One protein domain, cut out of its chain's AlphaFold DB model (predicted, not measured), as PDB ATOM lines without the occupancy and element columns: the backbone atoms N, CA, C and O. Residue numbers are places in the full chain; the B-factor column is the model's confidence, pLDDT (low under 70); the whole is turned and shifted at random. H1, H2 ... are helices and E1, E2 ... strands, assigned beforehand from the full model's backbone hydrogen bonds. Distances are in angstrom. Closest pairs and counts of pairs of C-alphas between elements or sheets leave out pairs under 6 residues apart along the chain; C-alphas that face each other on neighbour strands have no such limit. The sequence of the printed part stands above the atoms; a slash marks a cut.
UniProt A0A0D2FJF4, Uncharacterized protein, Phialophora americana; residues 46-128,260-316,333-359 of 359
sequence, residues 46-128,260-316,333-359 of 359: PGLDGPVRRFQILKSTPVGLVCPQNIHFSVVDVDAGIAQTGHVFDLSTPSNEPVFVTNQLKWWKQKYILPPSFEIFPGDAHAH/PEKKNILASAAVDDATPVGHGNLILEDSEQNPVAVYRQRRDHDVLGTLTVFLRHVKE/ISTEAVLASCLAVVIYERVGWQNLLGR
ATOM      1  N   PRO A  46      24.793-122.125 -20.785       52.81
ATOM      2  CA  PRO A  46      24.252-121.146 -21.710       52.81
ATOM      3  C   PRO A  46      25.218-119.962 -21.768       52.81
ATOM      4  O   PRO A  46      25.532-119.358 -20.746       52.81
ATOM      5  N   GLY A  47      25.754-119.682 -22.959       58.34
ATOM      6  CA  GLY A  47      26.683-118.569 -23.196       58.34
ATOM      7  C   GLY A  47      28.120-118.944 -23.576       58.34
ATOM      8  O   GLY A  47      28.871-118.052 -23.954       58.34
ATOM      9  N   LEU A  48      28.514-120.224 -23.542       69.94
ATOM     10  CA  LEU A  48      29.833-120.653 -24.052       69.94
ATOM     11  C   LEU A  48      29.840-120.976 -25.556       69.94
ATOM     12  O   LEU A  48      30.912-121.127 -26.142       69.94
ATOM     13  N   ASP A  49      28.663-121.039 -26.183       67.62
ATOM     14  CA  ASP A  49      28.518-121.287 -27.615       67.62
ATOM     15  C   ASP A  49      28.748-119.999 -28.414       67.62
ATOM     16  O   ASP A  49      27.945-119.056 -28.392       67.62
ATOM     17  N   GLY A  50      29.863-119.953 -29.140       78.12
ATOM     18  CA  GLY A  50      30.182-118.847 -30.030       78.12
ATOM     19  C   GLY A  50      31.654-118.795 -30.436       78.12
ATOM     20  O   GLY A  50      32.478-119.550 -29.920       78.12
ATOM     21  N   PRO A  51      31.999-117.894 -31.370       87.88
ATOM     22  CA  PRO A  51      33.382-117.683 -31.758       87.88
ATOM     23  C   PRO A  51      34.185-117.130 -30.576       87.88
ATOM     24  O   PRO A  51      33.761-116.195 -29.884       87.88
ATOM     25  N   VAL A  52      35.359-117.714 -30.361       90.06
ATOM     26  CA  VAL A  52      36.313-117.299 -29.332       90.06
ATOM     27  C   VAL A  52      37.603-116.817 -29.971       90.06
ATOM     28  O   VAL A  52      37.950-117.230 -31.076       90.06
ATOM     29  N   ARG A  53      38.321-115.958 -29.250       90.50
ATOM     30  CA  ARG A  53      39.665-115.507 -29.612       90.50
ATOM     31  C   ARG A  53      40.606-115.690 -28.434       90.50
ATOM     32  O   ARG A  53      40.303-115.241 -27.324       90.50
ATOM     33  N   ARG A  54      41.731-116.358 -28.661       92.31
ATOM     34  CA  ARG A  54      42.700-116.729 -27.630       92.31
ATOM     35  C   ARG A  54      43.978-115.925 -27.758       92.31
ATOM     36  O   ARG A  54      44.602-115.845 -28.811       92.31
ATOM     37  N   PHE A  55      44.410-115.399 -26.625       93.19
ATOM     38  CA  PHE A  55      45.643-114.648 -26.492       93.19
ATOM     39  C   PHE A  55      46.577-115.341 -25.510       93.19
ATOM     40  O   PHE A  55      46.157-115.780 -24.438       93.19
ATOM     41  N   GLN A  56      47.862-115.384 -25.835       93.50
ATOM     42  CA  GLN A  56      48.908-115.762 -24.893       93.50
ATOM     43  C   GLN A  56      49.603-114.514 -24.376       93.50
ATOM     44  O   GLN A  56      50.046-113.663 -25.145       93.50
ATOM     45  N   ILE A  57      49.710-114.416 -23.055       93.44
ATOM     46  CA  ILE A  57      50.437-113.342 -22.390       93.44
ATOM     47  C   ILE A  57      51.827-113.874 -22.058       93.44
ATOM     48  O   ILE A  57      51.997-114.649 -21.119       93.44
ATOM     49  N   LEU A  58      52.816-113.455 -22.832       92.56
ATOM     50  CA  LEU A  58      54.225-113.760 -22.629       92.56
ATOM     51  C   LEU A  58      54.851-112.766 -21.650       92.56
ATOM     52  O   LEU A  58      54.435-111.607 -21.554       92.56
ATOM     53  N   LYS A  59      55.881-113.211 -20.938       90.50
ATOM     54  CA  LYS A  59      56.653-112.414 -19.978       90.50
ATOM     55  C   LYS A  59      58.141-112.502 -20.305       90.50
ATOM     56  O   LYS A  59      58.661-113.580 -20.564       90.50
ATOM     57  N   SER A  60      58.837-111.368 -20.260       87.06
ATOM     58  CA  SER A  60      60.285-111.312 -20.515       87.06
ATOM     59  C   SER A  60      61.126-111.955 -19.413       87.06
ATOM     60  O   SER A  60      62.271-112.330 -19.649       87.06
ATOM     61  N   THR A  61      60.582-112.046 -18.198       82.69
ATOM     62  CA  THR A  61      61.245-112.627 -17.033       82.69
ATOM     63  C   THR A  61      60.243-113.413 -16.183       82.69
ATOM     64  O   THR A  61      59.048-113.091 -16.176       82.69
ATOM     65  N   PRO A  62      60.696-114.440 -15.440       78.12
ATOM     66  CA  PRO A  62      59.838-115.154 -14.504       78.12
ATOM     67  C   PRO A  62      59.219-114.206 -13.466       78.12
ATOM     68  O   PRO A  62      59.916-113.533 -12.705       78.12
ATOM     69  N   VAL A  63      57.887-114.174 -13.424       72.69
ATOM     70  CA  VAL A  63      57.102-113.444 -12.419       72.69
ATOM     71  C   VAL A  63      56.837-114.392 -11.249       72.69
ATOM     72  O   VAL A  63      56.412-115.525 -11.473       72.69
ATOM     73  N   GLY A  64      57.106-113.965 -10.014       63.34
ATOM     74  CA  GLY A  64      57.156-114.873  -8.855       63.34
ATOM     75  C   GLY A  64      58.375-114.685  -7.960       63.34
ATOM     76  O   GLY A  64      58.397-115.174  -6.837       63.34
ATOM     77  N   LEU A  65      59.396-113.995  -8.465       60.25
ATOM     78  CA  LEU A  65      60.629-113.714  -7.739       60.25
ATOM     79  C   LEU A  65      60.484-112.426  -6.924       60.25
ATOM     80  O   LEU A  65      59.760-111.521  -7.324       60.25
ATOM     81  N   VAL A  66      61.220-112.328  -5.815       57.81
ATOM     82  CA  VAL A  66      61.141-111.223  -4.834       57.81
ATOM     83  C   VAL A  66      61.369-109.833  -5.460       57.81
ATOM     84  O   VAL A  66      60.869-108.841  -4.945       57.81
ATOM     85  N   CYS A  67      62.065-109.747  -6.600       59.84
ATOM     86  CA  CYS A  67      62.324-108.497  -7.322       59.84
ATOM     87  C   CYS A  67      62.464-108.757  -8.835       59.84
ATOM     88  O   CYS A  67      63.594-108.837  -9.332       59.84
ATOM     89  N   PRO A  68      61.373-108.911  -9.603       63.41
ATOM     90  CA  PRO A  68      61.498-109.173 -11.029       63.41
ATOM     91  C   PRO A  68      62.040-107.919 -11.731       63.41
ATOM     92  O   PRO A  68      61.477-106.834 -11.619       63.41
ATOM     93  N   GLN A  69      63.169-108.034 -12.430       67.81
ATOM     94  CA  GLN A  69      63.800-106.884 -13.080       67.81
ATOM     95  C   GLN A  69      63.256-106.694 -14.496       67.81
ATOM     96  O   GLN A  69      63.173-107.649 -15.261       67.81
ATOM     97  N   ASN A  70      62.939-105.441 -14.842       75.62
ATOM     98  CA  ASN A  70      62.625-105.004 -16.208       75.62
ATOM     99  C   ASN A  70      61.585-105.901 -16.906       75.62
ATOM    100  O   ASN A  70      61.805-106.368 -18.026       75.62
ATOM    101  N   ILE A  71      60.462-106.160 -16.227       82.12
ATOM    102  CA  ILE A  71      59.396-106.982 -16.801       82.12
ATOM    103  C   ILE A  71      58.816-106.262 -18.017       82.12
ATOM    104  O   ILE A  71      58.541-105.062 -17.993       82.12
ATOM    105  N   HIS A  72      58.613-107.023 -19.074       87.94
ATOM    106  CA  HIS A  72      57.912-106.634 -20.276       87.94
ATOM    107  C   HIS A  72      56.933-107.753 -20.613       87.94
ATOM    108  O   HIS A  72      57.306-108.930 -20.564       87.94
ATOM    109  N   PHE A  73      55.697-107.386 -20.933       90.81
ATOM    110  CA  PHE A  73      54.687-108.334 -21.372       90.81
ATOM    111  C   PHE A  73      54.430-108.172 -22.862       90.81
ATOM    112  O   PHE A  73      54.381-107.056 -23.384       90.81
ATOM    113  N   SER A  74      54.240-109.302 -23.526       92.06
ATOM    114  CA  SER A  74      53.880-109.377 -24.936       92.06
ATOM    115  C   SER A  74      52.628-110.218 -25.065       92.06
ATOM    116  O   SER A  74      52.558-111.304 -24.505       92.06
ATOM    117  N   VAL A  75      51.629-109.714 -25.771       92.44
ATOM    118  CA  VAL A  75      50.381-110.428 -26.018       92.44
ATOM    119  C   VAL A  75      50.394-110.902 -27.459       92.44
ATOM    120  O   VAL A  75      50.424-110.076 -28.367       92.44
ATOM    121  N   VAL A  76      50.361-112.213 -27.656       91.19
ATOM    122  CA  VAL A  76      50.285-112.851 -28.973       91.19
ATOM    123  C   VAL A  76      48.866-113.359 -29.180       91.19
ATOM    124  O   VAL A  76      48.275-113.935 -28.267       91.19
ATOM    125  N   ASP A  77      48.312-113.126 -30.364       89.81
ATOM    126  CA  ASP A  77      47.036-113.706 -30.772       89.81
ATOM    127  C   ASP A  77      47.288-115.085 -31.381       89.81
ATOM    128  O   ASP A  77      47.918-115.209 -32.430       89.81
ATOM    129  N   VAL A  78      46.827-116.120 -30.687       86.50
ATOM    130  CA  VAL A  78      47.057-117.518 -31.071       86.50
ATOM    131  C   VAL A  78      46.179-117.905 -32.256       86.50
ATOM    132  O   VAL A  78      46.571-118.737 -33.072       86.50
ATOM    133  N   ASP A  79      45.006-117.284 -32.373       80.25
ATOM    134  CA  ASP A  79      44.016-117.628 -33.389       80.25
ATOM    135  C   ASP A  79      44.154-116.756 -34.654       80.25
ATOM    136  O   ASP A  79      43.557-117.072 -35.685       80.25
ATOM    137  N   ALA A  80      44.993-115.708 -34.636       68.81
ATOM    138  CA  ALA A  80      45.256-114.844 -35.797       68.81
ATOM    139  C   ALA A  80      45.745-115.612 -37.040       68.81
ATOM    140  O   ALA A  80      45.381-115.255 -38.160       68.81
ATOM    141  N   GLY A  81      46.531-116.678 -36.853       50.84
ATOM    142  CA  GLY A  81      46.996-117.542 -37.946       50.84
ATOM    143  C   GLY A  81      45.948-118.544 -38.448       50.84
ATOM    144  O   GLY A  81      46.107-119.097 -39.526       50.84
ATOM    145  N   ILE A  82      44.873-118.769 -37.686       54.81
ATOM    146  CA  ILE A  82      43.811-119.736 -38.009       54.81
ATOM    147  C   ILE A  82      42.665-119.041 -38.765       54.81
ATOM    148  O   ILE A  82      42.036-119.640 -39.630       54.81
ATOM    149  N   ALA A  83      42.404-117.762 -38.473       46.84
ATOM    150  CA  ALA A  83      41.298-117.007 -39.065       46.84
ATOM    151  C   ALA A  83      41.587-116.418 -40.463       46.84
ATOM    152  O   ALA A  83      40.646-116.070 -41.174       46.84
ATOM    153  N   GLN A  84      42.855-116.279 -40.874       41.75
ATOM    154  CA  GLN A  84      43.208-115.622 -42.148       41.75
ATOM    155  C   GLN A  84      43.295-116.565 -43.353       41.75
ATOM    156  O   GLN A  84      43.217-116.108 -44.493       41.75
ATOM    157  N   THR A  85      43.390-117.873 -43.141       38.12
ATOM    158  CA  THR A  85      43.503-118.857 -44.218       38.12
ATOM    159  C   THR A  85      42.312-119.804 -44.180       38.12
ATOM    160  O   THR A  85      42.335-120.858 -43.560       38.12
ATOM    161  N   GLY A  86      41.278-119.488 -44.967       40.94
ATOM    162  CA  GLY A  86      40.235-120.450 -45.367       40.94
ATOM    163  C   GLY A  86      40.759-121.628 -46.210       40.94
ATOM    164  O   GLY A  86      39.980-122.320 -46.857       40.94
ATOM    165  N   HIS A  87      42.074-121.852 -46.228       33.06
ATOM    166  CA  HIS A  87      42.749-122.943 -46.906       33.06
ATOM    167  C   HIS A  87      43.636-123.695 -45.914       33.06
ATOM    168  O   HIS A  87      44.534-123.137 -45.295       33.06
ATOM    169  N   VAL A  88      43.385-125.000 -45.831       46.59
ATOM    170  CA  VAL A  88      43.966-126.019 -44.934       46.59
ATOM    171  C   VAL A  88      45.485-126.241 -45.127       46.59
ATOM    172  O   VAL A  88      46.053-127.191 -44.605       46.59
ATOM    173  N   PHE A  89      46.190-125.366 -45.846       35.88
ATOM    174  CA  PHE A  89      47.598-125.555 -46.197       35.88
ATOM    175  C   PHE A  89      48.414-124.270 -46.039       35.88
ATOM    176  O   PHE A  89      48.948-123.772 -47.018       35.88
ATOM    177  N   ASP A  90      48.506-123.741 -44.817       35.09
ATOM    178  CA  ASP A  90      49.773-123.198 -44.292       35.09
ATOM    179  C   ASP A  90      49.680-123.017 -42.760       35.09
ATOM    180  O   ASP A  90      49.512-121.923 -42.232       35.09
ATOM    181  N   LEU A  91      49.726-124.127 -42.014       43.00
ATOM    182  CA  LEU A  91      49.815-124.130 -40.540       43.00
ATOM    183  C   LEU A  91      51.253-123.859 -40.044       43.00
ATOM    184  O   LEU A  91      51.549-123.989 -38.855       43.00
ATOM    185  N   SER A  92      52.171-123.506 -40.945       36.91
ATOM    186  CA  SER A  92      53.610-123.421 -40.695       36.91
ATOM    187  C   SER A  92      54.069-122.016 -40.320       36.91
ATOM    188  O   SER A  92      55.074-121.537 -40.824       36.91
ATOM    189  N   THR A  93      53.351-121.340 -39.429       41.69
ATOM    190  CA  THR A  93      53.913-120.561 -38.308       41.69
ATOM    191  C   THR A  93      52.779-119.768 -37.662       41.69
ATOM    192  O   THR A  93      52.166-118.938 -38.331       41.69
ATOM    193  N   PRO A  94      52.479-119.951 -36.361       49.97
ATOM    194  CA  PRO A  94      51.759-118.905 -35.651       49.97
ATOM    195  C   PRO A  94      52.565-117.618 -35.833       49.97
ATOM    196  O   PRO A  94      53.790-117.622 -35.669       49.97
ATOM    197  N   SER A  95      51.897-116.528 -36.212       56.03
ATOM    198  CA  SER A  95      52.496-115.202 -36.133       56.03
ATOM    199  C   SER A  95      52.858-114.963 -34.668       56.03
ATOM    200  O   SER A  95      52.041-114.496 -33.883       56.03
ATOM    201  N   ASN A  96      54.090-115.304 -34.286       65.12
ATOM    202  CA  ASN A  96      54.655-115.023 -32.966       65.12
ATOM    203  C   ASN A  96      54.873-113.518 -32.755       65.12
ATOM    204  O   ASN A  96      55.413-113.103 -31.727       65.12
ATOM    205  N   GLU A  97      54.497-112.696 -33.736       80.56
ATOM    206  CA  GLU A  97      54.514-111.258 -33.597       80.56
ATOM    207  C   GLU A  97      53.477-110.838 -32.545       80.56
ATOM    208  O   GLU A  97      52.297-111.192 -32.635       80.56
ATOM    209  N   PRO A  98      53.908-110.119 -31.498       81.50
ATOM    210  CA  PRO A  98      52.991-109.679 -30.468       81.50
ATOM    211  C   PRO A  98      52.019-108.662 -31.050       81.50
ATOM    212  O   PRO A  98      52.434-107.695 -31.665       81.50
ATOM    213  N   VAL A  99      50.723-108.820 -30.798       85.94
ATOM    214  CA  VAL A  99      49.705-107.825 -31.165       85.94
ATOM    215  C   VAL A  99      49.770-106.623 -30.226       85.94
ATOM    216  O   VAL A  99      49.513-105.490 -30.641       85.94
ATOM    217  N   PHE A 100      50.158-106.855 -28.969       88.12
ATOM    218  CA  PHE A 100      50.365-105.805 -27.981       88.12
ATOM    219  C   PHE A 100      51.624-106.041 -27.159       88.12
ATOM    220  O   PHE A 100      51.998-107.176 -26.863       88.12
ATOM    221  N   VAL A 101      52.252-104.956 -26.731       90.50
ATOM    222  CA  VAL A 101      53.446-104.975 -25.887       90.50
ATOM    223  C   VAL A 101      53.351-103.895 -24.821       90.50
ATOM    224  O   VAL A 101      52.758-102.839 -25.041       90.50
ATOM    225  N   THR A 102      53.915-104.141 -23.645       89.62
ATOM    226  CA  THR A 102      53.985-103.112 -22.601       89.62
ATOM    227  C   THR A 102      55.259-102.288 -22.733       89.62
ATOM    228  O   THR A 102      56.250-102.729 -23.306       89.62
ATOM    229  N   ASN A 103      55.313-101.105 -22.124       86.94
ATOM    230  CA  ASN A 103      56.618-100.506 -21.834       86.94
ATOM    231  C   ASN A 103      57.435-101.391 -20.868       86.94
ATOM    232  O   ASN A 103      56.906-102.265 -20.175       86.94
ATOM    233  N   GLN A 104      58.749-101.152 -20.809       82.38
ATOM    234  CA  GLN A 104      59.607-101.803 -19.819       82.38
ATOM    235  C   GLN A 104      59.242-101.331 -18.407       82.38
ATOM    236  O   GLN A 104      59.445-100.164 -18.049       82.38
ATOM    237  N   LEU A 105      58.759-102.258 -17.584       77.06
ATOM    238  CA  LEU A 105      58.422-102.026 -16.186       77.06
ATOM    239  C   LEU A 105      59.707-102.050 -15.354       77.06
ATOM    240  O   LEU A 105      60.232-103.108 -15.003       77.06
ATOM    241  N   LYS A 106      60.242-100.866 -15.035       72.25
ATOM    242  CA  LYS A 106      61.467-100.708 -14.227       72.25
ATOM    243  C   LYS A 106      61.203-100.942 -12.734       72.25
ATOM    244  O   LYS A 106      61.331-100.027 -11.925       72.25
ATOM    245  N   TRP A 107      60.885-102.186 -12.382       65.94
ATOM    246  CA  TRP A 107      60.455-102.592 -11.039       65.94
ATOM    247  C   TRP A 107      61.450-102.262  -9.922       65.94
ATOM    248  O   TRP A 107      61.066-101.895  -8.817       65.94
ATOM    249  N   TRP A 108      62.751-102.335 -10.212       56.12
ATOM    250  CA  TRP A 108      63.808-102.025  -9.245       56.12
ATOM    251  C   TRP A 108      63.730-100.587  -8.706       56.12
ATOM    252  O   TRP A 108      64.197-100.317  -7.602       56.12
ATOM    253  N   LYS A 109      63.099 -99.663  -9.445       57.03
ATOM    254  CA  LYS A 109      62.849 -98.290  -8.984       57.03
ATOM    255  C   LYS A 109      61.652 -98.178  -8.033       57.03
ATOM    256  O   LYS A 109      61.495 -97.138  -7.402       57.03
ATOM    257  N   GLN A 110      60.817 -99.213  -7.931       54.91
ATOM    258  CA  GLN A 110      59.557 -99.212  -7.178       54.91
ATOM    259  C   GLN A 110      59.592 -99.942  -5.825       54.91
ATOM    260  O   GLN A 110      58.596 -99.900  -5.104       54.91
ATOM    261  N   LYS A 111      60.725-100.531  -5.409       59.50
ATOM    262  CA  LYS A 111      60.831-101.316  -4.156       59.50
ATOM    263  C   LYS A 111      59.722-102.397  -4.084       59.50
ATOM    264  O   LYS A 111      59.419-103.025  -5.091       59.50
ATOM    265  N   TYR A 112      59.111-102.609  -2.913       54.00
ATOM    266  CA  TYR A 112      58.025-103.573  -2.658       54.00
ATOM    267  C   TYR A 112      56.645-103.141  -3.202       54.00
ATOM    268  O   TYR A 112      55.617-103.632  -2.739       54.00
ATOM    269  N   ILE A 113      56.583-102.183  -4.132       59.38
ATOM    270  CA  ILE A 113      55.334-101.545  -4.565       59.38
ATOM    271  C   ILE A 113      55.099-101.845  -6.047       59.38
ATOM    272  O   ILE A 113      56.036-101.941  -6.835       59.38
ATOM    273  N   LEU A 114      53.830-101.990  -6.429       60.66
ATOM    274  CA  LEU A 114      53.415-101.995  -7.832       60.66
ATOM    275  C   LEU A 114      53.957-100.753  -8.565       60.66
ATOM    276  O   LEU A 114      54.048 -99.682  -7.953       60.66
ATOM    277  N   PRO A 115      54.262-100.825  -9.876       58.06
ATOM    278  CA  PRO A 115      54.555 -99.652 -10.664       58.06
ATOM    279  C   PRO A 115      53.368 -98.708 -10.529       58.06
ATOM    280  O   PRO A 115      52.229 -99.159 -10.592       58.06
ATOM    281  N   PRO A 116      53.594 -97.402 -10.346       65.19
ATOM    282  CA  PRO A 116      52.507 -96.451 -10.232       65.19
ATOM    283  C   PRO A 116      51.702 -96.424 -11.533       65.19
ATOM    284  O   PRO A 116      50.503 -96.168 -11.492       65.19
ATOM    285  N   SER A 117      52.325 -96.734 -12.676       83.19
ATOM    286  CA  SER A 117      51.645 -96.860 -13.959       83.19
ATOM    287  C   SER A 117      52.458 -97.618 -15.005       83.19
ATOM    288  O   SER A 117      53.689 -97.637 -14.939       83.19
ATOM    289  N   PHE A 118      51.777 -98.160 -16.011       88.44
ATOM    290  CA  PHE A 118      52.385 -98.673 -17.234       88.44
ATOM    291  C   PHE A 118      51.497 -98.471 -18.461       88.44
ATOM    292  O   PHE A 118      50.326 -98.115 -18.346       88.44
ATOM    293  N   GLU A 119      52.091 -98.654 -19.636       91.62
ATOM    294  CA  GLU A 119      51.479 -98.368 -20.934       91.62
ATOM    295  C   GLU A 119      51.487 -99.635 -21.793       91.62
ATOM    296  O   GLU A 119      52.458-100.394 -21.762       91.62
ATOM    297  N   ILE A 120      50.409 -99.855 -22.544       90.88
ATOM    298  CA  ILE A 120      50.258-100.915 -23.543       90.88
ATOM    299  C   ILE A 120      50.280-100.251 -24.918       90.88
ATOM    300  O   ILE A 120      49.581 -99.263 -25.131       90.88
ATOM    301  N   PHE A 121      51.046-100.803 -25.847       89.75
ATOM    302  CA  PHE A 121      51.190-100.341 -27.223       89.75
ATOM    303  C   PHE A 121      50.812-101.458 -28.199       89.75
ATOM    304  O   PHE A 121      50.967-102.632 -27.854       89.75
ATOM    305  N   PRO A 122      50.366-101.123 -29.420       85.38
ATOM    306  CA  PRO A 122      50.334-102.080 -30.523       85.38
ATOM    307  C   PRO A 122      51.736-102.658 -30.784       85.38
ATOM    308  O   PRO A 122      52.730-101.940 -30.658       85.38
ATOM    309  N   GLY A 123      51.830-103.933 -31.155       78.31
ATOM    310  CA  GLY A 123      53.103-104.610 -31.432       78.31
ATOM    311  C   GLY A 123      53.965-103.918 -32.480       78.31
ATOM    312  O   GLY A 123      55.127-103.595 -32.219       78.31
ATOM    313  N   ASP A 124      53.350-103.582 -33.613       67.31
ATOM    314  CA  ASP A 124      53.987-102.910 -34.753       67.31
ATOM    315  C   ASP A 124      54.616-101.562 -34.352       67.31
ATOM    316  O   ASP A 124      55.655-101.141 -34.870       67.31
ATOM    317  N   ALA A 125      54.036-100.886 -33.353       54.12
ATOM    318  CA  ALA A 125      54.510 -99.590 -32.879       54.12
ATOM    319  C   ALA A 125      55.884 -99.669 -32.181       54.12
ATOM    320  O   ALA A 125      56.643 -98.695 -32.200       54.12
ATOM    321  N   HIS A 126      56.252-100.824 -31.612       46.56
ATOM    322  CA  HIS A 126      57.582-101.038 -31.031       46.56
ATOM    323  C   HIS A 126      58.650-101.416 -32.068       46.56
ATOM    324  O   HIS A 126      59.833-101.143 -31.832       46.56
ATOM    325  N   ALA A 127      58.266-101.950 -33.232       48.09
ATOM    326  CA  ALA A 127      59.198-102.220 -34.328       48.09
ATOM    327  C   ALA A 127      59.807-100.919 -34.887       48.09
ATOM    328  O   ALA A 127      60.997-100.859 -35.204       48.09
ATOM    329  N   HIS A 128      59.037 -99.828 -34.923       39.50
ATOM    330  CA  HIS A 128      59.533 -98.526 -35.383       39.50
ATOM    331  C   HIS A 128      60.497 -97.843 -34.400       39.50
ATOM    332  O   HIS A 128      61.368 -97.078 -34.825       39.50
ATOM    333  N   PRO A 260      31.223-124.443  -8.333       74.00
ATOM    334  CA  PRO A 260      31.337-125.632  -9.185       74.00
ATOM    335  C   PRO A 260      30.966-125.371 -10.649       74.00
ATOM    336  O   PRO A 260      31.740-125.709 -11.535       74.00
ATOM    337  N   GLU A 261      29.869-124.653 -10.896       68.50
ATOM    338  CA  GLU A 261      29.395-124.277 -12.240       68.50
ATOM    339  C   GLU A 261      30.461-123.530 -13.060       68.50
ATOM    340  O   GLU A 261      30.621-123.742 -14.255       68.50
ATOM    341  N   LYS A 262      31.285-122.708 -12.403       78.62
ATOM    342  CA  LYS A 262      32.351-121.938 -13.066       78.62
ATOM    343  C   LYS A 262      33.631-122.721 -13.265       78.62
ATOM    344  O   LYS A 262      34.485-122.309 -14.045       78.62
ATOM    345  N   LYS A 263      33.797-123.833 -12.550       81.06
ATOM    346  CA  LYS A 263      34.895-124.759 -12.829       81.06
ATOM    347  C   LYS A 263      34.655-125.475 -14.156       81.06
ATOM    348  O   LYS A 263      35.624-125.716 -14.866       81.06
ATOM    349  N   ASN A 264      33.394-125.705 -14.527       85.06
ATOM    350  CA  ASN A 264      33.045-126.280 -15.826       85.06
ATOM    351  C   ASN A 264      33.441-125.349 -16.980       85.06
ATOM    352  O   ASN A 264      33.943-125.825 -17.990       85.06
ATOM    353  N   ILE A 265      33.348-124.023 -16.797       86.44
ATOM    354  CA  ILE A 265      33.833-123.039 -17.785       86.44
ATOM    355  C   ILE A 265      35.328-123.240 -18.080       86.44
ATOM    356  O   ILE A 265      35.737-123.216 -19.238       86.44
ATOM    357  N   LEU A 266      36.149-123.487 -17.051       85.19
ATOM    358  CA  LEU A 266      37.583-123.757 -17.229       85.19
ATOM    359  C   LEU A 266      37.870-125.091 -17.929       85.19
ATOM    360  O   LEU A 266      38.922-125.225 -18.545       85.19
ATOM    361  N   ALA A 267      36.970-126.063 -17.789       84.62
ATOM    362  CA  ALA A 267      37.071-127.378 -18.417       84.62
ATOM    363  C   ALA A 267      36.460-127.419 -19.828       84.62
ATOM    364  O   ALA A 267      36.566-128.434 -20.509       84.62
ATOM    365  N   SER A 268      35.808-126.340 -20.272       86.38
ATOM    366  CA  SER A 268      35.225-126.271 -21.611       86.38
ATOM    367  C   SER A 268      36.312-126.331 -22.686       86.38
ATOM    368  O   SER A 268      37.376-125.726 -22.540       86.38
ATOM    369  N   ALA A 269      36.031-127.007 -23.804       84.50
ATOM    370  CA  ALA A 269      36.990-127.180 -24.899       84.50
ATOM    371  C   ALA A 269      37.495-125.846 -25.490       84.50
ATOM    372  O   ALA A 269      38.619-125.768 -25.973       84.50
ATOM    373  N   ALA A 270      36.690-124.781 -25.420       83.50
ATOM    374  CA  ALA A 270      37.074-123.447 -25.884       83.50
ATOM    375  C   ALA A 270      38.146-122.774 -24.999       83.50
ATOM    376  O   ALA A 270      38.908-121.923 -25.464       83.50
ATOM    377  N   VAL A 271      38.194-123.133 -23.714       86.06
ATOM    378  CA  VAL A 271      39.092-122.551 -22.701       86.06
ATOM    379  C   VAL A 271      40.237-123.501 -22.350       86.06
ATOM    380  O   VAL A 271      41.265-123.063 -21.824       86.06
ATOM    381  N   ASP A 272      40.079-124.796 -22.616       85.50
ATOM    382  CA  ASP A 272      41.096-125.779 -22.295       85.50
ATOM    383  C   ASP A 272      42.321-125.657 -23.204       85.50
ATOM    384  O   ASP A 272      42.277-125.922 -24.401       85.50
ATOM    385  N   ASP A 273      43.435-125.230 -22.614       81.00
ATOM    386  CA  ASP A 273      44.732-125.090 -23.277       81.00
ATOM    387  C   ASP A 273      45.672-126.267 -22.967       81.00
ATOM    388  O   ASP A 273      46.885-126.158 -23.146       81.00
ATOM    389  N   ALA A 274      45.114-127.379 -22.468       83.44
ATOM    390  CA  ALA A 274      45.819-128.583 -22.030       83.44
ATOM    391  C   ALA A 274      46.844-128.364 -20.896       83.44
ATOM    392  O   ALA A 274      47.611-129.271 -20.566       83.44
ATOM    393  N   THR A 275      46.867-127.187 -20.255       81.38
ATOM    394  CA  THR A 275      47.756-126.920 -19.113       81.38
ATOM    395  C   THR A 275      47.068-127.205 -17.777       81.38
ATOM    396  O   THR A 275      45.862-127.031 -17.659       81.38
ATOM    397  N   PRO A 276      47.769-127.609 -16.705       81.19
ATOM    398  CA  PRO A 276      47.121-127.852 -15.416       81.19
ATOM    399  C   PRO A 276      46.412-126.605 -14.866       81.19
ATOM    400  O   PRO A 276      46.959-125.502 -14.881       81.19
ATOM    401  N   VAL A 277      45.212-126.784 -14.307       79.25
ATOM    402  CA  VAL A 277      44.435-125.691 -13.701       79.25
ATOM    403  C   VAL A 277      45.195-125.105 -12.503       79.25
ATOM    404  O   VAL A 277      45.395-125.764 -11.483       79.25
ATOM    405  N   GLY A 278      45.621-123.844 -12.616       73.44
ATOM    406  CA  GLY A 278      46.385-123.149 -11.582       73.44
ATOM    407  C   GLY A 278      45.546-122.331 -10.592       73.44
ATOM    408  O   GLY A 278      44.456-121.841 -10.895       73.44
ATOM    409  N   HIS A 279      46.109-122.086  -9.404       75.25
ATOM    410  CA  HIS A 279      45.617-121.042  -8.501       75.25
ATOM    411  C   HIS A 279      45.908-119.669  -9.100       75.25
ATOM    412  O   HIS A 279      47.053-119.224  -9.079       75.25
ATOM    413  N   GLY A 280      44.872-119.023  -9.624       85.31
ATOM    414  CA  GLY A 280      44.954-117.659 -10.138       85.31
ATOM    415  C   GLY A 280      44.139-117.398 -11.399       85.31
ATOM    416  O   GLY A 280      44.126-116.271 -11.878       85.31
ATOM    417  N   ASN A 281      43.393-118.392 -11.882       92.12
ATOM    418  CA  ASN A 281      42.414-118.196 -12.947       92.12
ATOM    419  C   ASN A 281      41.380-117.128 -12.567       92.12
ATOM    420  O   ASN A 281      41.015-116.998 -11.389       92.12
ATOM    421  N   LEU A 282      40.911-116.391 -13.568       94.38
ATOM    422  CA  LEU A 282      39.914-115.336 -13.435       94.38
ATOM    423  C   LEU A 282      38.889-115.468 -14.561       94.38
ATOM    424  O   LEU A 282      39.239-115.807 -15.686       94.38
ATOM    425  N   ILE A 283      37.632-115.170 -14.259       95.50
ATOM    426  CA  ILE A 283      36.546-115.084 -15.236       95.50
ATOM    427  C   ILE A 283      36.036-113.650 -15.211       95.50
ATOM    428  O   ILE A 283      35.743-113.134 -14.132       95.50
ATOM    429  N   LEU A 284      35.980-113.016 -16.376       96.44
ATOM    430  CA  LEU A 284      35.292-111.755 -16.588       96.44
ATOM    431  C   LEU A 284      33.847-112.050 -16.936       96.44
ATOM    432  O   LEU A 284      33.582-112.811 -17.865       96.44
ATOM    433  N   GLU A 285      32.938-111.395 -16.242       94.81
ATOM    434  CA  GLU A 285      31.511-111.498 -16.504       94.81
ATOM    435  C   GLU A 285      30.889-110.129 -16.701       94.81
ATOM    436  O   GLU A 285      31.400-109.128 -16.187       94.81
ATOM    437  N   ASP A 286      29.790-110.096 -17.442       92.94
ATOM    438  CA  ASP A 286      28.948-108.915 -17.588       92.94
ATOM    439  C   ASP A 286      27.997-108.733 -16.385       92.94
ATOM    440  O   ASP A 286      28.053-109.454 -15.383       92.94
ATOM    441  N   SER A 287      27.120-107.731 -16.464       90.00
ATOM    442  CA  SER A 287      26.110-107.454 -15.436       90.00
ATOM    443  C   SER A 287      25.081-108.575 -15.257       90.00
ATOM    444  O   SER A 287      24.469-108.666 -14.193       90.00
ATOM    445  N   GLU A 288      24.900-109.417 -16.274       90.12
ATOM    446  CA  GLU A 288      23.980-110.557 -16.296       90.12
ATOM    447  C   GLU A 288      24.661-111.862 -15.847       90.12
ATOM    448  O   GLU A 288      24.010-112.897 -15.746       90.12
ATOM    449  N   GLN A 289      25.947-111.800 -15.481       89.69
ATOM    450  CA  GLN A 289      26.792-112.931 -15.090       89.69
ATOM    451  C   GLN A 289      27.150-113.890 -16.233       89.69
ATOM    452  O   GLN A 289      27.606-115.006 -15.965       89.69
ATOM    453  N   ASN A 290      27.022-113.463 -17.491       90.50
ATOM    454  CA  ASN A 290      27.503-114.247 -18.623       90.50
ATOM    455  C   ASN A 290      29.034-114.142 -18.726       90.50
ATOM    456  O   ASN A 290      29.587-113.053 -18.526       90.50
ATOM    457  N   PRO A 291      29.745-115.233 -19.063       92.06
ATOM    458  CA  PRO A 291      31.190-115.200 -19.240       92.06
ATOM    459  C   PRO A 291      31.577-114.410 -20.498       92.06
ATOM    460  O   PRO A 291      31.237-114.766 -21.621       92.06
ATOM    461  N   VAL A 292      32.354-113.346 -20.310       94.50
ATOM    462  CA  VAL A 292      32.871-112.478 -21.382       94.50
ATOM    463  C   VAL A 292      34.291-112.878 -21.767       94.50
ATOM    464  O   VAL A 292      34.661-112.874 -22.941       94.50
ATOM    465  N   ALA A 293      35.105-113.237 -20.776       96.25
ATOM    466  CA  ALA A 293      36.462-113.712 -20.992       96.25
ATOM    467  C   ALA A 293      36.943-114.581 -19.832       96.25
ATOM    468  O   ALA A 293      36.474-114.458 -18.701       96.25
ATOM    469  N   VAL A 294      37.918-115.442 -20.095       95.62
ATOM    470  CA  VAL A 294      38.517-116.329 -19.100       95.62
ATOM    471  C   VAL A 294      40.027-116.241 -19.202       95.62
ATOM    472  O   VAL A 294      40.615-116.529 -20.239       95.62
ATOM    473  N   TYR A 295      40.657-115.859 -18.099       95.81
ATOM    474  CA  TYR A 295      42.095-115.920 -17.933       95.81
ATOM    475  C   TYR A 295      42.468-117.212 -17.208       95.81
ATOM    476  O   TYR A 295      42.091-117.427 -16.049       95.81
ATOM    477  N   ARG A 296      43.249-118.055 -17.881       93.38
ATOM    478  CA  ARG A 296      43.858-119.256 -17.322       93.38
ATOM    479  C   ARG A 296      45.317-118.981 -17.017       93.38
ATOM    480  O   ARG A 296      46.125-118.642 -17.878       93.38
ATOM    481  N   GLN A 297      45.656-119.126 -15.751       91.25
ATOM    482  CA  GLN A 297      47.014-118.964 -15.290       91.25
ATOM    483  C   GLN A 297      47.880-120.133 -15.752       91.25
ATOM    484  O   GLN A 297      47.566-121.288 -15.476       91.25
ATOM    485  N   ARG A 298      49.050-119.798 -16.296       89.12
ATOM    486  CA  ARG A 298      50.103-120.758 -16.610       89.12
ATOM    487  C   ARG A 298      51.285-120.610 -15.651       89.12
ATOM    488  O   ARG A 298      51.472-119.578 -14.995       89.12
ATOM    489  N   ARG A 299      52.044-121.696 -15.486       82.81
ATOM    490  CA  ARG A 299      53.252-121.761 -14.635       82.81
ATOM    491  C   ARG A 299      54.541-121.875 -15.445       82.81
ATOM    492  O   ARG A 299      55.601-122.059 -14.858       82.81
ATOM    493  N   ASP A 300      54.445-121.734 -16.761       85.75
ATOM    494  CA  ASP A 300      55.598-121.785 -17.651       85.75
ATOM    495  C   ASP A 300      56.557-120.625 -17.382       85.75
ATOM    496  O   ASP A 300      56.213-119.636 -16.727       85.75
ATOM    497  N   HIS A 301      57.789-120.745 -17.857       83.38
ATOM    498  CA  HIS A 301      58.831-119.747 -17.623       83.38
ATOM    499  C   HIS A 301      58.636-118.481 -18.479       83.38
ATOM    500  O   HIS A 301      58.957-117.380 -18.035       83.38
ATOM    501  N   ASP A 302      58.037-118.640 -19.653       87.81
ATOM    502  CA  ASP A 302      57.849-117.675 -20.738       87.81
ATOM    503  C   ASP A 302      56.389-117.218 -20.890       87.81
ATOM    504  O   ASP A 302      56.135-116.066 -21.243       87.81
ATOM    505  N   VAL A 303      55.419-118.070 -20.541       90.44
ATOM    506  CA  VAL A 303      53.983-117.751 -20.598       90.44
ATOM    507  C   VAL A 303      53.434-117.431 -19.206       90.44
ATOM    508  O   VAL A 303      53.574-118.196 -18.249       90.44
ATOM    509  N   LEU A 304      52.809-116.266 -19.042       90.44
ATOM    510  CA  LEU A 304      52.113-115.859 -17.816       90.44
ATOM    511  C   LEU A 304      50.744-116.542 -17.689       90.44
ATOM    512  O   LEU A 304      50.372-117.002 -16.606       90.44
ATOM    513  N   GLY A 305      50.014-116.611 -18.799       92.81
ATOM    514  CA  GLY A 305      48.701-117.229 -18.892       92.81
ATOM    515  C   GLY A 305      48.072-117.057 -20.270       92.81
ATOM    516  O   GLY A 305      48.589-116.325 -21.117       92.81
ATOM    517  N   THR A 306      46.949-117.739 -20.456       94.12
ATOM    518  CA  THR A 306      46.124-117.706 -21.664       94.12
ATOM    519  C   THR A 306      44.851-116.923 -21.354       94.12
ATOM    520  O   THR A 306      44.228-117.143 -20.316       94.12
ATOM    521  N   LEU A 307      44.458-115.998 -22.222       95.94
ATOM    522  CA  LEU A 307      43.195-115.272 -22.138       95.94
ATOM    523  C   LEU A 307      42.305-115.678 -23.312       95.94
ATOM    524  O   LEU A 307      42.630-115.387 -24.458       95.94
ATOM    525  N   THR A 308      41.166-116.292 -23.018       95.12
ATOM    526  CA  THR A 308      40.120-116.597 -23.997       95.12
ATOM    527  C   THR A 308      39.030-115.537 -23.907       95.12
ATOM    528  O   THR A 308      38.505-115.288 -22.823       95.12
ATOM    529  N   VAL A 309      38.681-114.910 -25.026       94.31
ATOM    530  CA  VAL A 309      37.631-113.889 -25.123       94.31
ATOM    531  C   VAL A 309      36.465-114.442 -25.939       94.31
ATOM    532  O   VAL A 309      36.672-114.920 -27.054       94.31
ATOM    533  N   PHE A 310      35.246-114.361 -25.404       92.69
ATOM    534  CA  PHE A 310      34.025-114.773 -26.098       92.69
ATOM    535  C   PHE A 310      33.499-113.602 -26.933       92.69
ATOM    536  O   PHE A 310      32.938-112.641 -26.401       92.69
ATOM    537  N   LEU A 311      33.678-113.666 -28.255       89.56
ATOM    538  CA  LEU A 311      33.456-112.520 -29.145       89.56
ATOM    539  C   LEU A 311      31.988-112.077 -29.203       89.56
ATOM    540  O   LEU A 311      31.705-110.915 -29.473       89.56
ATOM    541  N   ARG A 312      31.041-112.959 -28.866       88.19
ATOM    542  CA  ARG A 312      29.611-112.619 -28.777       88.19
ATOM    543  C   ARG A 312      29.314-111.512 -27.751       88.19
ATOM    544  O   ARG A 312      28.364-110.748 -27.932       88.19
ATOM    545  N   HIS A 313      30.126-111.416 -26.700       87.25
ATOM    546  CA  HIS A 313      29.928-110.492 -25.578       87.25
ATOM    547  C   HIS A 313      30.801-109.234 -25.661       87.25
ATOM    548  O   HIS A 313      30.772-108.393 -24.762       87.25
ATOM    549  N   VAL A 314      31.587-109.094 -26.731       87.00
ATOM    550  CA  VAL A 314      32.628-108.074 -26.847       87.00
ATOM    551  C   VAL A 314      32.477-107.330 -28.166       87.00
ATOM    552  O   VAL A 314      32.138-107.905 -29.196       87.00
ATOM    553  N   LYS A 315      32.739-106.023 -28.154       83.81
ATOM    554  CA  LYS A 315      32.859-105.244 -29.384       83.81
ATOM    555  C   LYS A 315      34.202-105.559 -30.032       83.81
ATOM    556  O   LYS A 315      35.259-105.239 -29.481       83.81
ATOM    557  N   GLU A 316      34.166-106.176 -31.205       68.69
ATOM    558  CA  GLU A 316      35.374-106.366 -31.996       68.69
ATOM    559  C   GLU A 316      35.745-105.051 -32.691       68.69
ATOM    560  O   GLU A 316      34.927-104.421 -33.370       68.69
ATOM    561  N   ILE A 333      31.784-104.231 -23.758       91.50
ATOM    562  CA  ILE A 333      33.208-103.942 -23.587       91.50
ATOM    563  C   ILE A 333      33.988-104.274 -24.868       91.50
ATOM    564  O   ILE A 333      33.625-105.200 -25.588       91.50
ATOM    565  N   SER A 334      35.050-103.526 -25.179       91.81
ATOM    566  CA  SER A 334      35.938-103.840 -26.308       91.81
ATOM    567  C   SER A 334      36.969-104.912 -25.947       91.81
ATOM    568  O   SER A 334      37.309-105.093 -24.774       91.81
ATOM    569  N   THR A 335      37.518-105.597 -26.952       91.44
ATOM    570  CA  THR A 335      38.551-106.632 -26.734       91.44
ATOM    571  C   THR A 335      39.792-106.037 -26.067       91.44
ATOM    572  O   THR A 335      40.383-106.635 -25.170       91.44
ATOM    573  N   GLU A 336      40.152-104.812 -26.439       91.81
ATOM    574  CA  GLU A 336      41.281-104.074 -25.882       91.81
ATOM    575  C   GLU A 336      41.054-103.707 -24.410       91.81
ATOM    576  O   GLU A 336      41.982-103.801 -23.606       91.81
ATOM    577  N   ALA A 337      39.822-103.358 -24.020       93.62
ATOM    578  CA  ALA A 337      39.473-103.120 -22.620       93.62
ATOM    579  C   ALA A 337      39.506-104.418 -21.791       93.62
ATOM    580  O   ALA A 337      40.000-104.413 -20.659       93.62
ATOM    581  N   VAL A 338      39.048-105.545 -22.351       95.81
ATOM    582  CA  VAL A 338      39.171-106.873 -21.718       95.81
ATOM    583  C   VAL A 338      40.645-107.225 -21.494       95.81
ATOM    584  O   VAL A 338      41.036-107.538 -20.371       95.81
ATOM    585  N   LEU A 339      41.482-107.100 -22.525       94.94
ATOM    586  CA  LEU A 339      42.923-107.363 -22.462       94.94
ATOM    587  C   LEU A 339      43.637-106.471 -21.442       94.94
ATOM    588  O   LEU A 339      44.349-106.964 -20.564       94.94
ATOM    589  N   ALA A 340      43.432-105.156 -21.533       95.06
ATOM    590  CA  ALA A 340      44.080-104.195 -20.652       95.06
ATOM    591  C   ALA A 340      43.642-104.383 -19.192       95.06
ATOM    592  O   ALA A 340      44.480-104.341 -18.290       95.06
ATOM    593  N   SER A 341      42.355-104.646 -18.943       96.12
ATOM    594  CA  SER A 341      41.863-104.917 -17.589       96.12
ATOM    595  C   SER A 341      42.379-106.242 -17.028       96.12
ATOM    596  O   SER A 341      42.779-106.280 -15.864       96.12
ATOM    597  N   CYS A 342      42.458-107.296 -17.850       96.19
ATOM    598  CA  CYS A 342      43.063-108.569 -17.469       96.19
ATOM    599  C   CYS A 342      44.515-108.367 -17.027       96.19
ATOM    600  O   CYS A 342      44.874-108.757 -15.917       96.19
ATOM    601  N   LEU A 343      45.336-107.701 -17.848       93.75
ATOM    602  CA  LEU A 343      46.729-107.401 -17.508       93.75
ATOM    603  C   LEU A 343      46.832-106.585 -16.218       93.75
ATOM    604  O   LEU A 343      47.636-106.913 -15.347       93.75
ATOM    605  N   ALA A 344      45.993-105.560 -16.061       92.31
ATOM    606  CA  ALA A 344      45.993-104.709 -14.879       92.31
ATOM    607  C   ALA A 344      45.734-105.504 -13.584       92.31
ATOM    608  O   ALA A 344      46.450-105.318 -12.591       92.31
ATOM    609  N   VAL A 345      44.748-106.409 -13.603       92.56
ATOM    610  CA  VAL A 345      44.385-107.275 -12.469       92.56
ATOM    611  C   VAL A 345      45.442-108.355 -12.230       92.56
ATOM    612  O   VAL A 345      45.865-108.553 -11.093       92.56
ATOM    613  N   VAL A 346      45.923-109.027 -13.276       90.19
ATOM    614  CA  VAL A 346      46.923-110.098 -13.147       90.19
ATOM    615  C   VAL A 346      48.246-109.553 -12.612       90.19
ATOM    616  O   VAL A 346      48.831-110.154 -11.711       90.19
ATOM    617  N   ILE A 347      48.709-108.395 -13.093       86.56
ATOM    618  CA  ILE A 347      49.914-107.742 -12.560       86.56
ATOM    619  C   ILE A 347      49.710-107.354 -11.093       86.56
ATOM    620  O   ILE A 347      50.617-107.547 -10.281       86.56
ATOM    621  N   TYR A 348      48.520-106.870 -10.727       84.75
ATOM    622  CA  TYR A 348      48.201-106.600  -9.328       84.75
ATOM    623  C   TYR A 348      48.323-107.857  -8.457       84.75
ATOM    624  O   TYR A 348      49.010-107.834  -7.435       84.75
ATOM    625  N   GLU A 349      47.691-108.962  -8.856       82.69
ATOM    626  CA  GLU A 349      47.678-110.188  -8.056       82.69
ATOM    627  C   GLU A 349      49.050-110.848  -7.973       82.69
ATOM    628  O   GLU A 349      49.454-111.310  -6.906       82.69
ATOM    629  N   ARG A 350      49.780-110.887  -9.088       78.44
ATOM    630  CA  ARG A 350      51.071-111.565  -9.140       78.44
ATOM    631  C   ARG A 350      52.167-110.736  -8.517       78.44
ATOM    632  O   ARG A 350      52.924-111.255  -7.716       78.44
ATOM    633  N   VAL A 351      52.241-109.455  -8.838       71.38
ATOM    634  CA  VAL A 351      53.396-108.654  -8.436       71.38
ATOM    635  C   VAL A 351      53.106-107.794  -7.207       71.38
ATOM    636  O   VAL A 351      54.008-107.497  -6.429       71.38
ATOM    637  N   GLY A 352      51.845-107.428  -6.972       66.38
ATOM    638  CA  GLY A 352      51.451-106.638  -5.804       66.38
ATOM    639  C   GLY A 352      51.292-107.463  -4.532       66.38
ATOM    640  O   GLY A 352      51.687-107.007  -3.463       66.38
ATOM    641  N   TRP A 353      50.727-108.672  -4.631       63.28
ATOM    642  CA  TRP A 353      50.384-109.490  -3.458       63.28
ATOM    643  C   TRP A 353      51.504-110.436  -3.001       63.28
ATOM    644  O   TRP A 353      51.644-110.670  -1.801       63.28
ATOM    645  N   GLN A 354      52.350-110.934  -3.912       56.25
ATOM    646  CA  GLN A 354      53.477-111.810  -3.545       56.25
ATOM    647  C   GLN A 354      54.521-111.093  -2.677       56.25
ATOM    648  O   GLN A 354      55.057-111.687  -1.743       56.25
ATOM    649  N   ASN A 355      54.729-109.793  -2.904       48.59
ATOM    650  CA  ASN A 355      55.652-108.983  -2.105       48.59
ATOM    651  C   ASN A 355      55.173-108.746  -0.665       48.59
ATOM    652  O   ASN A 355      55.985-108.373   0.178       48.59
ATOM    653  N   LEU A 356      53.884-108.951  -0.369       48.06
ATOM    654  CA  LEU A 356      53.341-108.675   0.960       48.06
ATOM    655  C   LEU A 356      53.323-109.889   1.892       48.06
ATOM    656  O   LEU A 356      53.346-109.722   3.108       48.06
ATOM    657  N   LEU A 357      53.234-111.100   1.339       46.75
ATOM    658  CA  LEU A 357      53.046-112.319   2.133       46.75
ATOM    659  C   LEU A 357      54.169-113.347   1.998       46.75
ATOM    660  O   LEU A 357      54.094-114.358   2.689       46.75
ATOM    661  N   GLY A 358      55.198-113.088   1.178       39.19
ATOM    662  CA  GLY A 358      56.475-113.812   1.212       39.19
ATOM    663  C   GLY A 358      56.352-115.334   1.330       39.19
ATOM    664  O   GLY A 358      57.041-115.930   2.157       39.19
ATOM    665  N   ARG A 359      55.442-115.949   0.566       35.69
ATOM    666  CA  ARG A 359      55.261-117.404   0.515       35.69
ATOM    667  C   ARG A 359      55.515-117.938  -0.876       35.69
ATOM    668  O   ARG A 359      54.919-117.379  -1.827       35.69
TER     669      ARG A 359
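This is residues 46 to 128, 260 to 316 and 333 to 359 of the 359 residues of an uncharacterized protein of Phialophora americana (UniProt A0A0D2FJF4). A twisted sheet of seven strands, curled like part of a barrel, wraps round one long helix, H4, making two layers, with H4 on one face of the sheet. The short helices H2 and H3 lie farthest from the middle, and residues 84 to 89 stick out as a free loop. The printed part has 167 residues, with four named helices and seven named strands in the order E1 E2 H1 E3 E4 H2 H3 E5 E6 E7 H4; the sheet runs E4 E3 E2 E1 E7 E6 E5, all antiparallel. The class is mixed, helices and strands, with under half of the residues in named elements; the whole is compact, with a radius of gyration of the C-alphas of 16.5 A and spans of 48 by 44 by 28 A.

E1, residues 52 to 59, and E2, residues 73 to 77, form a hairpin at 153 degrees, with N 58 and O 74 2.7 A apart. H1, residues 80 to 83, is only just not on the sheet, with 4 pairs of C-alphas within 10 A. E3, residues 100 to 102, is antiparallel to E2, with N 75 and O 100 2.8 A apart. E3 and the edge strand E4, residues 117 to 122, form a hairpin, with N 121 and O 101 2.8 A apart. H2, residues 123 to 128, is on the sheet at a height of 8.0 A, over none of the strands; its closest C-alphas to E3 are those of Gly 123 and Phe 100, 4.6 A apart. H3, residues 260 to 267, only grazes the sheet with residues 262 to 266. E5, residues 282 to 285, E6, residues 291 to 297, and E7, residues 303 to 310, form a meander, each strand the antiparallel neighbour of the one before; N 284 and O 293, and N 308 and O 294, are each 2.8 A apart. E7 is antiparallel to E1 at 161 degrees, with N 55 and O 307 2.8 A apart. The sheet curls round H4, residues 335 to 357; its closest C-alphas to E6 are those of Val 338 and Ala 293, 7.4 A apart. O i to N i+4 pairs within hydrogen-bond range number 0 of 2 in H2, with 2 of 3 for i+3, 2 of 4 in H3 and 14 of 19 in H4; H1 is too short for such a pair.

E1 begins at C-alpha 52, (36.313, -117.299, -29.332), and is 22.9 A long; E7 is 20.9 A. H4, 32.8 A, ends at C-alpha 357, (53.046, -112.319, 2.133).

The C-alphas farthest apart, those of His 87 and Leu 357, are 51.2 A apart. Residues 129 to 259 and 317 to 332 are not printed, with C-alpha gaps of 47.1 A and 9.0 A. The links E1 to E2, H1 to E3, E3 to E4 and H3 to E5 are long. The model's pLDDT is under 70 in 52 printed residues, among them residues 80 to 96 and 352 to 359.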